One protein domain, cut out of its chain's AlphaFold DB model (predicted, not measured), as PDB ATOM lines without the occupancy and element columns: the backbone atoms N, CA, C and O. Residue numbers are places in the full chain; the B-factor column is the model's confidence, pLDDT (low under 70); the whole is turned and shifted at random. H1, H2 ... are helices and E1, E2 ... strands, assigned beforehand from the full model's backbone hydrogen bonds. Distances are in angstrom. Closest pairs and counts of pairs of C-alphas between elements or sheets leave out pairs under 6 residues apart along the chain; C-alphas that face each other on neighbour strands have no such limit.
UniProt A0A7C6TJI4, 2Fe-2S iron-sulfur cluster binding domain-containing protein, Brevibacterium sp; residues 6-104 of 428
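This is residues 6 to 104 of the 428 residues of the protein "2Fe-2S iron-sulfur cluster binding domain-containing protein" of Brevibacterium sp (UniProt A0A7C6TJI4). A strongly twisted sheet of four strands makes one end of the domain, and its two long strands, E2 and E3, run on as a two-stranded ribbon toward a small head of H2, H3 and their long loop at the other end. H1 packs beside the sheet's strands. The 99 printed residues hold H1, E1, E2, H2, H3, E3 and E4 in that order; the sheet, E3 - E2 - E1 - E4, is antiparallel. The class is mixed, with under half of the residues in named elements; the whole is only just compact, close to loose, with a radius of gyration of the C-alphas of 14.8 A and spans of 39 by 28 by 23 A.

Residues 6 to 20 hold no named element. H1 is residues 21 to 25, 7.8 A long, from C-alpha 21 at (8.454, 24.459, 8.314). E1 is residues 28 to 32, E2 35 to 44, 23.6 A, H2 47 to 50, H3 62 to 70, 11.1 A, E3 74 to 83, 26.3 A, and E4 93 to 98, ending at (10.996, 14.460, -4.671).

E1 and E2 form a hairpin, with N 37 and O 30 2.9 A apart. E2 bends by 70 degrees at residue 38. E3 pairs with E2, N 80 and O 38 being 2.8 A apart, and E4 with E1, N 31 and O 94 being 2.8 A apart. H1 is on the sheet at a height of 5.5 A, over none of its strands; its closest C-alphas to E2 are Leu 25 and Ile 39, 6.3 A. H3 only grazes the sheet with residues 63 to 67. H2 is not on it but touches H3, the C-alphas of Thr 50 and Val 62 being closest at 5.6 A. Every O i to N i+4 pair of H3 is within hydrogen-bond range; H1 has 0 of 1, but 2 of 2 O i to N i+3 pairs, and H2 is too short for an i+4 pair.

The C-alphas farthest apart, of Thr 55 and Pro 100, are 42.4 A apart. The printed part has no cut; the link from H2 to H3, 11 residues, is long. The mean pLDDT of the printed part is 92.2, and no printed residue is under 70.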
ATOM      1  N   LEU A   6      20.059  38.539   9.730       91.25
ATOM      2  CA  LEU A   6      21.410  38.566   9.157       91.25
ATOM      3  C   LEU A   6      22.421  37.754   9.978       91.25
ATOM      4  O   LEU A   6      23.407  37.259   9.423       91.25
ATOM      5  N   ARG A   7      22.149  37.518  11.270       92.31
ATOM      6  CA  ARG A   7      22.942  36.617  12.128       92.31
ATOM      7  C   ARG A   7      23.072  35.219  11.538       92.31
ATOM      8  O   ARG A   7      24.108  34.577  11.701       92.31
ATOM      9  N   PHE A   8      22.038  34.748  10.841       91.75
ATOM     10  CA  PHE A   8      21.967  33.399  10.284       91.75
ATOM     11  C   PHE A   8      22.674  33.261   8.932       91.75
ATOM     12  O   PHE A   8      22.840  32.134   8.459       91.75
ATOM     13  N   ARG A   9      23.128  34.377   8.334       89.81
ATOM     14  CA  ARG A   9      23.963  34.416   7.118       89.81
ATOM     15  C   ARG A   9      23.411  33.556   5.972       89.81
ATOM     16  O   ARG A   9      24.157  32.832   5.317       89.81
ATOM     17  N   GLY A  10      22.095  33.594   5.770       91.94
ATOM     18  CA  GLY A  10      21.454  32.895   4.659       91.94
ATOM     19  C   GLY A  10      21.804  33.548   3.322       91.94
ATOM     20  O   GLY A  10      21.802  34.771   3.217       91.94
ATOM     21  N   ASN A  11      22.071  32.742   2.291       93.56
ATOM     22  CA  ASN A  11      22.133  33.236   0.909       93.56
ATOM     23  C   ASN A  11      20.771  33.768   0.442       93.56
ATOM     24  O   ASN A  11      20.711  34.692  -0.362       93.56
ATOM     25  N   VAL A  12      19.697  33.162   0.955       93.44
ATOM     26  CA  VAL A  12      18.303  33.547   0.746       93.44
ATOM     27  C   VAL A  12      17.621  33.529   2.109       93.44
ATOM     28  O   VAL A  12      17.829  32.600   2.894       93.44
ATOM     29  N   LEU A  13      16.829  34.560   2.384       93.44
ATOM     30  CA  LEU A  13      15.924  34.619   3.526       93.44
ATOM     31  C   LEU A  13      14.501  34.463   3.001       93.44
ATOM     32  O   LEU A  13      14.159  35.037   1.969       93.44
ATOM     33  N   VAL A  14      13.706  33.658   3.697       91.12
ATOM     34  CA  VAL A  14      12.325  33.344   3.327       91.12
ATOM     35  C   VAL A  14      11.390  33.841   4.420       91.12
ATOM     36  O   VAL A  14      11.727  33.771   5.602       91.12
ATOM     37  N   GLU A  15      10.226  34.331   4.021       90.94
ATOM     38  CA  GLU A  15       9.130  34.703   4.914       90.94
ATOM     39  C   GLU A  15       7.877  33.881   4.581       90.94
ATOM     40  O   GLU A  15       7.831  33.190   3.564       90.94
ATOM     41  N   GLY A  16       6.867  33.923   5.452       89.19
ATOM     42  CA  GLY A  16       5.590  33.228   5.232       89.19
ATOM     43  C   GLY A  16       5.565  31.745   5.616       89.19
ATOM     44  O   GLY A  16       4.523  31.113   5.475       89.19
ATOM     45  N   LEU A  17       6.668  31.201   6.138       90.44
ATOM     46  CA  LEU A  17       6.727  29.856   6.717       90.44
ATOM     47  C   LEU A  17       6.512  29.900   8.233       90.44
ATOM     48  O   LEU A  17       6.996  30.811   8.912       90.44
ATOM     49  N   ALA A  18       5.828  28.892   8.775       90.81
ATOM     50  CA  ALA A  18       5.818  28.660  10.214       90.81
ATOM     51  C   ALA A  18       7.230  28.268  10.705       90.81
ATOM     52  O   ALA A  18       8.052  27.784   9.919       90.81
ATOM     53  N   PRO A  19       7.549  28.445  12.004       89.00
ATOM     54  CA  PRO A  19       8.850  28.054  12.541       89.00
ATOM     55  C   PRO A  19       9.221  26.606  12.188       89.00
ATOM     56  O   PRO A  19       8.467  25.680  12.486       89.00
ATOM     57  N   PHE A  20      10.401  26.422  11.586       92.75
ATOM     58  CA  PHE A  20      10.961  25.128  11.166       92.75
ATOM     59  C   PHE A  20      10.200  24.404  10.045       92.75
ATOM     60  O   PHE A  20      10.550  23.272   9.694       92.75
ATOM     61  N   GLU A  21       9.190  25.032   9.442       93.94
ATOM     62  CA  GLU A  21       8.454  24.459   8.314       93.94
ATOM     63  C   GLU A  21       9.350  24.275   7.082       93.94
ATOM     64  O   GLU A  21       9.122  23.366   6.283       93.94
ATOM     65  N   GLU A  22      10.452  25.025   6.970       95.25
ATOM     66  CA  GLU A  22      11.434  24.821   5.909       95.25
ATOM     67  C   GLU A  22      12.049  23.409   5.929       95.25
ATOM     68  O   GLU A  22      12.469  22.900   4.888       95.25
ATOM     69  N   PHE A  23      12.059  22.718   7.077       96.31
ATOM     70  CA  PHE A  23      12.543  21.337   7.163       96.31
ATOM     71  C   PHE A  23      11.650  20.351   6.401       96.31
ATOM     72  O   PHE A  23      12.125  19.285   6.010       96.31
ATOM     73  N   ALA A  24      10.392  20.708   6.125       95.06
ATOM     74  CA  ALA A  24       9.495  19.912   5.290       95.06
ATOM     75  C   ALA A  24       9.912  19.894   3.811       95.06
ATOM     76  O   ALA A  24       9.452  19.032   3.064       95.06
ATOM     77  N   LEU A  25      10.775  20.823   3.386       96.12
ATOM     78  CA  LEU A  25      11.311  20.858   2.025       96.12
ATOM     79  C   LEU A  25      12.467  19.869   1.829       96.12
ATOM     80  O   LEU A  25      12.822  19.580   0.690       96.12
ATOM     81  N   ILE A  26      13.069  19.341   2.902       96.44
ATOM     82  CA  ILE A  26      14.181  18.386   2.804       96.44
ATOM     83  C   ILE A  26      13.723  17.137   2.052       96.44
ATOM     84  O   ILE A  26      12.699  16.545   2.373       96.44
ATOM     85  N   GLY A  27      14.503  16.730   1.050       96.00
ATOM     86  CA  GLY A  27      14.123  15.642   0.151       96.00
ATOM     87  C   GLY A  27      13.242  16.074  -1.016       96.00
ATOM     88  O   GLY A  27      12.803  15.214  -1.772       96.00
ATOM     89  N   SER A  28      13.020  17.376  -1.209       97.44
ATOM     90  CA  SER A  28      12.304  17.919  -2.365       97.44
ATOM     91  C   SER A  28      13.245  18.597  -3.360       97.44
ATOM     92  O   SER A  28      14.271  19.174  -2.988       97.44
ATOM     93  N   ILE A  29      12.858  18.572  -4.633       98.50
ATOM     94  CA  ILE A  29      13.317  19.523  -5.640       98.50
ATOM     95  C   ILE A  29      12.387  20.728  -5.588       98.50
ATOM     96  O   ILE A  29      11.167  20.585  -5.689       98.50
ATOM     97  N   ILE A  30      12.972  21.911  -5.450       98.06
ATOM     98  CA  ILE A  30      12.253  23.178  -5.481       98.06
ATOM     99  C   ILE A  30      12.734  24.050  -6.639       98.06
ATOM    100  O   ILE A  30      13.892  23.969  -7.061       98.06
ATOM    101  N   ARG A  31      11.853  24.931  -7.103       98.19
ATOM    102  CA  ARG A  31      12.182  26.081  -7.939       98.19
ATOM    103  C   ARG A  31      12.063  27.351  -7.110       98.19
ATOM    104  O   ARG A  31      11.046  27.552  -6.457       98.19
ATOM    105  N   LEU A  32      13.103  28.179  -7.148       97.00
ATOM    106  CA  LEU A  32      13.145  29.515  -6.560       97.00
ATOM    107  C   LEU A  32      13.562  30.484  -7.665       97.00
ATOM    108  O   LEU A  32      14.718  30.471  -8.095       97.00
ATOM    109  N   GLY A  33      12.612  31.275  -8.164       95.62
ATOM    110  CA  GLY A  33      12.838  32.110  -9.344       95.62
ATOM    111  C   GLY A  33      13.325  31.278 -10.536       95.62
ATOM    112  O   GLY A  33      12.690  30.303 -10.946       95.62
ATOM    113  N   GLY A  34      14.484  31.640 -11.088       96.69
ATOM    114  CA  GLY A  34      15.131  30.908 -12.177       96.69
ATOM    115  C   GLY A  34      15.956  29.688 -11.748       96.69
ATOM    116  O   GLY A  34      16.422  28.959 -12.619       96.69
ATOM    117  N   VAL A  35      16.169  29.458 -10.448       98.12
ATOM    118  CA  VAL A  35      17.072  28.412  -9.940       98.12
ATOM    119  C   VAL A  35      16.290  27.171  -9.529       98.12
ATOM    120  O   VAL A  35      15.261  27.256  -8.858       98.12
ATOM    121  N   ARG A  36      16.821  25.997  -9.877       98.25
ATOM    122  CA  ARG A  36      16.288  24.700  -9.450       98.25
ATOM    123  C   ARG A  36      17.239  24.037  -8.459       98.25
ATOM    124  O   ARG A  36      18.438  23.935  -8.732       98.25
ATOM    125  N   LEU A  37      16.725  23.597  -7.312       97.81
ATOM    126  CA  LEU A  37      17.516  23.155  -6.158       97.81
ATOM    127  C   LEU A  37      16.992  21.820  -5.619       97.81
ATOM    128  O   LEU A  37      15.791  21.674  -5.435       97.81
ATOM    129  N   ALA A  38      17.876  20.888  -5.267       98.31
ATOM    130  CA  ALA A  38      17.531  19.765  -4.391       98.31
ATOM    131  C   ALA A  38      17.833  20.135  -2.933       98.31
ATOM    132  O   ALA A  38      18.987  20.415  -2.599       98.31
ATOM    133  N   ILE A  39      16.831  20.129  -2.051       97.81
ATOM    134  CA  ILE A  39      17.026  20.430  -0.626       97.81
ATOM    135  C   ILE A  39      17.530  19.190   0.101       97.81
ATOM    136  O   ILE A  39      16.884  18.142   0.109       97.81
ATOM    137  N   ARG A  40      18.695  19.314   0.740       96.19
ATOM    138  CA  ARG A  40      19.475  18.147   1.165       96.19
ATOM    139  C   ARG A  40      19.613  17.940   2.660       96.19
ATOM    140  O   ARG A  40      19.781  16.801   3.092       96.19
ATOM    141  N   SER A  41      19.629  19.010   3.445       94.75
ATOM    142  CA  SER A  41      19.877  18.923   4.884       94.75
ATOM    143  C   SER A  41      19.438  20.184   5.608       94.75
ATOM    144  O   SER A  41      19.307  21.247   5.004       94.75
ATOM    145  N   THR A  42      19.306  20.082   6.924       95.25
ATOM    146  CA  THR A  42      19.245  21.241   7.811       95.25
ATOM    147  C   THR A  42      20.607  21.940   7.904       95.25
ATOM    148  O   THR A  42      21.647  21.371   7.547       95.25
ATOM    149  N   ILE A  43      20.605  23.172   8.413       93.81
ATOM    150  CA  ILE A  43      21.810  23.928   8.767       93.81
ATOM    151  C   ILE A  43      21.965  23.903  10.288       93.81
ATOM    152  O   ILE A  43      21.087  24.372  11.008       93.81
ATOM    153  N   GLU A  44      23.070  23.351  10.786       89.75
ATOM    154  CA  GLU A  44      23.460  23.493  12.194       89.75
ATOM    155  C   GLU A  44      23.979  24.912  12.452       89.75
ATOM    156  O   GLU A  44      24.790  25.433  11.680       89.75
ATOM    157  N   ARG A  45      23.517  25.556  13.527       90.12
ATOM    158  CA  ARG A  45      23.951  26.911  13.878       90.12
ATOM    159  C   ARG A  45      25.128  26.894  14.837       90.12
ATOM    160  O   ARG A  45      25.095  26.279  15.898       90.12
ATOM    161  N   CYS A  46      26.180  27.593  14.424       82.50
ATOM    162  CA  CYS A  46      27.439  27.711  15.139       82.50
ATOM    163  C   CYS A  46      27.542  29.075  15.852       82.50
ATOM    164  O   CYS A  46      26.690  29.941  15.647       82.50
ATOM    165  N   PRO A  47      28.607  29.329  16.635       83.38
ATOM    166  CA  PRO A  47      28.776  30.584  17.375       83.38
ATOM    167  C   PRO A  47      28.763  31.865  16.529       83.38
ATOM    168  O   PRO A  47      28.600  32.949  17.077       83.38
ATOM    169  N   ALA A  48      28.892  31.773  15.202       86.19
ATOM    170  CA  ALA A  48      28.772  32.931  14.320       86.19
ATOM    171  C   ALA A  48      27.409  33.639  14.437       86.19
ATOM    172  O   ALA A  48      27.348  34.849  14.236       86.19
ATOM    173  N   THR A  49      26.338  32.917  14.795       90.00
ATOM    174  CA  THR A  49      25.002  33.504  15.008       90.00
ATOM    175  C   THR A  49      24.900  34.307  16.308       90.00
ATOM    176  O   THR A  49      23.914  35.012  16.517       90.00
ATOM    177  N   THR A  50      25.906  34.212  17.184       87.94
ATOM    178  CA  THR A  50      25.963  34.942  18.459       87.94
ATOM    179  C   THR A  50      26.420  36.390  18.292       87.94
ATOM    180  O   THR A  50      26.207  37.213  19.177       87.94
ATOM    181  N   VAL A  51      27.027  36.718  17.151       88.94
ATOM    182  CA  VAL A  51      27.546  38.057  16.867       88.94
ATOM    183  C   VAL A  51      26.443  38.938  16.291       88.94
ATOM    184  O   VAL A  51      25.796  38.569  15.309       88.94
ATOM    185  N   ASN A  52      26.261  40.118  16.871       91.19
ATOM    186  CA  ASN A  52      25.365  41.139  16.356       91.19
ATOM    187  C   ASN A  52      25.885  41.676  15.010       91.19
ATOM    188  O   ASN A  52      27.022  42.147  14.943       91.19
ATOM    189  N   PRO A  53      25.086  41.633  13.929       90.94
ATOM    190  CA  PRO A  53      25.543  42.051  12.606       90.94
ATOM    191  C   PRO A  53      25.769  43.567  12.508       90.94
ATOM    192  O   PRO A  53      26.518  44.005  11.640       90.94
ATOM    193  N   THR A  54      25.158  44.364  13.390       90.62
ATOM    194  CA  THR A  54      25.332  45.821  13.451       90.62
ATOM    195  C   THR A  54      26.467  46.222  14.389       90.62
ATOM    196  O   THR A  54      27.328  47.005  13.997       90.62
ATOM    197  N   THR A  55      26.485  45.709  15.624       91.62
ATOM    198  CA  THR A  55      27.451  46.155  16.648       91.62
ATOM    199  C   THR A  55      28.737  45.340  16.669       91.62
ATOM    200  O   THR A  55      29.727  45.793  17.231       91.62
ATOM    201  N   THR A  56      28.752  44.152  16.053       89.62
ATOM    202  CA  THR A  56      29.842  43.156  16.100       89.62
ATOM    203  C   THR A  56      30.111  42.552  17.483       89.62
ATOM    204  O   THR A  56      31.028  41.746  17.640       89.62
ATOM    205  N   GLU A  57      29.289  42.881  18.479       89.50
ATOM    206  CA  GLU A  57      29.385  42.322  19.825       89.50
ATOM    207  C   GLU A  57      28.768  40.920  19.900       89.50
ATOM    208  O   GLU A  57      27.855  40.569  19.152       89.50
ATOM    209  N   VAL A  58      29.270  40.110  20.830       85.69
ATOM    210  CA  VAL A  58      28.708  38.802  21.191       85.69
ATOM    211  C   VAL A  58      27.618  39.046  22.233       85.69
ATOM    212  O   VAL A  58      27.938  39.304  23.391       85.69
ATOM    213  N   ASP A  59      26.348  38.982  21.836       85.50
ATOM    214  CA  ASP A  59      25.225  39.416  22.683       85.50
ATOM    215  C   ASP A  59      24.190  38.317  22.977       85.50
ATOM    216  O   ASP A  59      23.652  38.260  24.082       85.50
ATOM    217  N   VAL A  60      23.929  37.402  22.038       86.12
ATOM    218  CA  VAL A  60      22.908  36.355  22.202       86.12
ATOM    219  C   VAL A  60      23.443  34.995  21.797       86.12
ATOM    220  O   VAL A  60      23.669  34.745  20.622       86.12
ATOM    221  N   ASN A  61      23.579  34.059  22.738       84.25
ATOM    222  CA  ASN A  61      24.016  32.693  22.428       84.25
ATOM    223  C   ASN A  61      22.895  31.881  21.750       84.25
ATOM    224  O   ASN A  61      22.225  31.059  22.377       84.25
ATOM    225  N   VAL A  62      22.692  32.132  20.455       86.94
ATOM    226  CA  VAL A  62      21.667  31.487  19.624       86.94
ATOM    227  C   VAL A  62      21.775  29.956  19.651       86.94
ATOM    228  O   VAL A  62      20.737  29.325  19.844       86.94
ATOM    229  N   PRO A  63      22.965  29.321  19.546       83.00
ATOM    230  CA  PRO A  63      23.066  27.870  19.682       83.00
ATOM    231  C   PRO A  63      22.505  27.361  21.018       83.00
ATOM    232  O   PRO A  63      21.671  26.459  21.038       83.00
ATOM    233  N   ARG A  64      22.870  27.984  22.144       77.88
ATOM    234  CA  ARG A  64      22.325  27.600  23.456       77.88
ATOM    235  C   ARG A  64      20.804  27.757  23.518       77.88
ATOM    236  O   ARG A  64      20.149  26.894  24.096       77.88
ATOM    237  N   LEU A  65      20.249  28.824  22.937       82.12
ATOM    238  CA  LEU A  65      18.798  29.048  22.886       82.12
ATOM    239  C   LEU A  65      18.079  27.995  22.041       82.12
ATOM    240  O   LEU A  65      17.070  27.448  22.477       82.12
ATOM    241  N   LEU A  66      18.611  27.678  20.858       85.88
ATOM    242  CA  LEU A  66      18.066  26.627  20.004       85.88
ATOM    243  C   LEU A  66      18.110  25.275  20.730       85.88
ATOM    244  O   LEU A  66      17.093  24.588  20.807       85.88
ATOM    245  N   ASN A  67      19.239  24.919  21.355       78.38
ATOM    246  CA  ASN A  67      19.350  23.647  22.065       78.38
ATOM    247  C   ASN A  67      18.383  23.555  23.252       78.38
ATOM    248  O   ASN A  67      17.694  22.552  23.409       78.38
ATOM    249  N   SER A  68      18.300  24.603  24.078       73.12
ATOM    250  CA  SER A  68      17.472  24.575  25.287       73.12
ATOM    251  C   SER A  68      15.976  24.634  24.990       73.12
ATOM    252  O   SER A  68      15.211  23.869  25.579       73.12
ATOM    253  N   ALA A  69      15.554  25.489  24.056       81.12
ATOM    254  CA  ALA A  69      14.144  25.670  23.728       81.12
ATOM    255  C   ALA A  69      13.641  24.624  22.725       81.12
ATOM    256  O   ALA A  69      12.574  24.042  22.909       81.12
ATOM    257  N   CYS A  70      14.411  24.357  21.668       86.00
ATOM    258  CA  CYS A  70      13.972  23.512  20.553       86.00
ATOM    259  C   CYS A  70      14.471  22.069  20.677       86.00
ATOM    260  O   CYS A  70      13.930  21.174  20.026       86.00
ATOM    261  N   GLY A  71      15.483  21.818  21.514       79.44
ATOM    262  CA  GLY A  71      16.110  20.503  21.609       79.44
ATOM    263  C   GLY A  71      16.934  20.181  20.365       79.44
ATOM    264  O   GLY A  71      17.011  19.023  19.975       79.44
ATOM    265  N   HIS A  72      17.478  21.181  19.677       85.38
ATOM    266  CA  HIS A  72      18.409  21.000  18.565       85.38
ATOM    267  C   HIS A  72      19.043  22.337  18.192       85.38
ATOM    268  O   HIS A  72      18.514  23.384  18.534       85.38
ATOM    269  N   LEU A  73      20.106  22.330  17.391       86.56
ATOM    270  CA  LEU A  73      20.777  23.556  16.933       86.56
ATOM    271  C   LEU A  73      20.400  24.019  15.530       86.56
ATOM    272  O   LEU A  73      21.009  24.942  14.988       86.56
ATOM    273  N   HIS A  74      19.452  23.339  14.901       91.50
ATOM    274  CA  HIS A  74      19.170  23.562  13.496       91.50
ATOM    275  C   HIS A  74      18.178  24.698  13.273       91.50
ATOM    276  O   HIS A  74      17.201  24.832  14.002       91.50
ATOM    277  N   CYS A  75      18.435  25.490  12.239       93.25
ATOM    278  CA  CYS A  75      17.540  26.523  11.721       93.25
ATOM    279  C   CYS A  75      17.920  26.737  10.255       93.25
ATOM    280  O   CYS A  75      19.105  26.901   9.985       93.25
ATOM    281  N   GLY A  76      16.995  26.727   9.299       95.00
ATOM    282  CA  GLY A  76      17.313  26.816   7.868       95.00
ATOM    283  C   GLY A  76      17.826  25.518   7.225       95.00
ATOM    284  O   GLY A  76      18.150  24.532   7.895       95.00
ATOM    285  N   ILE A  77      17.922  25.537   5.894       96.81
ATOM    286  CA  ILE A  77      18.192  24.371   5.036       96.81
ATOM    287  C   ILE A  77      19.268  24.658   3.982       96.81
ATOM    288  O   ILE A  77      19.403  25.783   3.506       96.81
ATOM    289  N   TYR A  78      20.012  23.624   3.586       97.06
ATOM    290  CA  TYR A  78      20.913  23.666   2.435       97.06
ATOM    291  C   TYR A  78      20.253  23.061   1.194       97.06
ATOM    292  O   TYR A  78      19.621  22.005   1.267       97.06
ATOM    293  N   GLY A  79      20.474  23.703   0.045       96.50
ATOM    294  CA  GLY A  79      20.102  23.205  -1.276       96.50
ATOM    295  C   GLY A  79      21.324  22.996  -2.169       96.50
ATOM    296  O   GLY A  79      22.310  23.725  -2.068       96.50
ATOM    297  N   GLN A  80      21.266  21.998  -3.045       97.38
ATOM    298  CA  GLN A  80      22.223  21.792  -4.129       97.38
ATOM    299  C   GLN A  80      21.621  22.314  -5.436       97.38
ATOM    300  O   GLN A  80      20.528  21.897  -5.810       97.38
ATOM    301  N   ILE A  81      22.334  23.206  -6.130       97.62
ATOM    302  CA  ILE A  81      21.909  23.738  -7.432       97.62
ATOM    303  C   ILE A  81      21.921  22.611  -8.468       97.62
ATOM    304  O   ILE A  81      22.943  21.955  -8.664       97.62
ATOM    305  N   LEU A  82      20.775  22.409  -9.117       97.94
ATOM    306  CA  LEU A  82      20.594  21.504 -10.252       97.94
ATOM    307  C   LEU A  82      20.631  22.279 -11.570       97.94
ATOM    308  O   LEU A  82      21.258  21.841 -12.529       97.94
ATOM    309  N   GLU A  83      19.991  23.451 -11.597       98.19
ATOM    310  CA  GLU A  83      19.956  24.361 -12.744       98.19
ATOM    311  C   GLU A  83      20.185  25.791 -12.250       98.19
ATOM    312  O   GLU A  83      19.553  26.239 -11.289       98.19
ATOM    313  N   THR A  84      21.110  26.500 -12.894       97.75
ATOM    314  CA  THR A  84      21.439  27.894 -12.577       97.75
ATOM    315  C   THR A  84      20.417  28.858 -13.166       97.75
ATOM    316  O   THR A  84      19.924  28.637 -14.269       97.75
ATOM    317  N   GLY A  85      20.201  29.983 -12.492       96.75
ATOM    318  CA  GLY A  85      19.344  31.072 -12.948       96.75
ATOM    319  C   GLY A  85      19.425  32.271 -12.008       96.75
ATOM    320  O   GLY A  85      20.210  32.269 -11.057       96.75
ATOM    321  N   ASP A  86      18.608  33.287 -12.273       96.75
ATOM    322  CA  ASP A  86      18.501  34.469 -11.418       96.75
ATOM    323  C   ASP A  86      17.495  34.233 -10.285       96.75
ATOM    324  O   ASP A  86      16.426  33.666 -10.514       96.75
ATOM    325  N   VAL A  87      17.808  34.744  -9.093       96.38
ATOM    326  CA  VAL A  87      16.874  34.866  -7.963       96.38
ATOM    327  C   VAL A  87      16.750  36.340  -7.596       96.38
ATOM    328  O   VAL A  87      17.758  37.047  -7.507       96.38
ATOM    329  N   ARG A  88      15.525  36.811  -7.379       96.50
ATOM    330  CA  ARG A  88      15.196  38.170  -6.941       96.50
ATOM    331  C   ARG A  88      14.360  38.123  -5.664       96.50
ATOM    332  O   ARG A  88      13.672  37.148  -5.379       96.50
ATOM    333  N   ALA A  89      14.429  39.193  -4.876       95.75
ATOM    334  CA  ALA A  89      13.534  39.349  -3.734       95.75
ATOM    335  C   ALA A  89      12.075  39.362  -4.221       95.75
ATOM    336  O   ALA A  89      11.759  40.063  -5.183       95.75
ATOM    337  N   GLY A  90      11.216  38.590  -3.555       95.19
ATOM    338  CA  GLY A  90       9.824  38.375  -3.954       95.19
ATOM    339  C   GLY A  90       9.591  37.147  -4.841       95.19
ATOM    340  O   GLY A  90       8.437  36.836  -5.114       95.19
ATOM    341  N   ASP A  91      10.641  36.436  -5.268       96.38
ATOM    342  CA  ASP A  91      10.473  35.156  -5.962       96.38
ATOM    343  C   ASP A  91       9.884  34.091  -5.020       96.38
ATOM    344  O   ASP A  91      10.292  33.958  -3.864       96.38
ATOM    345  N   GLU A  92       8.951  33.294  -5.541       94.94
ATOM    346  CA  GLU A  92       8.285  32.226  -4.792       94.94
ATOM    347  C   GLU A  92       9.060  30.901  -4.843       94.94
ATOM    348  O   GLU A  92       9.774  30.599  -5.806       94.94
ATOM    349  N   ILE A  93       8.866  30.079  -3.808       95.06
ATOM    350  CA  ILE A  93       9.343  28.694  -3.760       95.06
ATOM    351  C   ILE A  93       8.218  27.768  -4.216       95.06
ATOM    352  O   ILE A  93       7.179  27.679  -3.569       95.06
ATOM    353  N   THR A  94       8.449  27.022  -5.294       96.69
ATOM    354  CA  THR A  94       7.539  25.963  -5.758       96.69
ATOM    355  C   THR A  94       8.190  24.597  -5.586       96.69
ATOM    356  O   THR A  94       9.326  24.400  -6.010       96.69
ATOM    357  N   VAL A  95       7.481  23.634  -4.995       97.62
ATOM    358  CA  VAL A  95       7.939  22.239  -4.914       97.62
ATOM    359  C   VAL A  95       7.611  21.529  -6.227       97.62
ATOM    360  O   VAL A  95       6.449  21.439  -6.609       97.62
ATOM    361  N   GLU A  96       8.626  21.020  -6.924       97.88
ATOM    362  CA  GLU A  96       8.458  20.338  -8.216       97.88
ATOM    363  C   GLU A  96       8.350  18.813  -8.091       97.88
ATOM    364  O   GLU A  96       7.889  18.147  -9.015       97.88
ATOM    365  N   GLY A  97       8.791  18.243  -6.968       96.88
ATOM    366  CA  GLY A  97       8.747  16.803  -6.723       96.88
ATOM    367  C   GLY A  97       9.821  16.333  -5.743       96.88
ATOM    368  O   GLY A  97      10.531  17.160  -5.168       96.88
ATOM    369  N   PRO A  98       9.964  15.015  -5.538       96.81
ATOM    370  CA  PRO A  98      10.996  14.460  -4.671       96.81
ATOM    371  C   PRO A  98      12.391  14.590  -5.299       96.81
ATOM    372  O   PRO A  98      12.570  14.449  -6.511       96.81
ATOM    373  N   ALA A  99      13.394  14.836  -4.462       95.69
ATOM    374  CA  ALA A  99      14.796  14.776  -4.845       95.69
ATOM    375  C   ALA A  99      15.298  13.323  -4.870       95.69
ATOM    376  O   ALA A  99      14.883  12.520  -4.030       95.69
ATOM    377  N   PRO A 100      16.232  12.986  -5.781       93.44
ATOM    378  CA  PRO A 100      16.965  11.730  -5.716       93.44
ATOM    379  C   PRO A 100      17.612  11.535  -4.345       93.44
ATOM    380  O   PRO A 100      18.157  12.474  -3.751       93.44
ATOM    381  N   ARG A 101      17.543  10.304  -3.837       89.56
ATOM    382  CA  ARG A 101      17.927   9.955  -2.468       89.56
ATOM    383  C   ARG A 101      19.382  10.312  -2.165       89.56
ATOM    384  O   ARG A 101      19.675  10.814  -1.087       89.56
ATOM    385  N   GLU A 102      20.266  10.114  -3.133       92.56
ATOM    386  CA  GLU A 102      21.699  10.395  -3.077       92.56
ATOM    387  C   GLU A 102      22.040  11.882  -2.880       92.56
ATOM    388  O   GLU A 102      23.140  12.216  -2.436       92.56
ATOM    389  N   LEU A 103      21.110  12.793  -3.184       94.31
ATOM    390  CA  LEU A 103      21.311  14.225  -2.958       94.31
ATOM    391  C   LEU A 103      20.999  14.630  -1.519       94.31
ATOM    392  O   LEU A 103      21.529  15.641  -1.044       94.31
ATOM    393  N   VAL A 104      20.172  13.844  -0.825       93.44
ATOM    394  CA  VAL A 104      19.740  14.088   0.549       93.44
ATOM    395  C   VAL A 104      20.784  13.531   1.504       93.44
ATOM    396  O   VAL A 104      21.066  12.337   1.521       93.44
TER     397      VAL A 104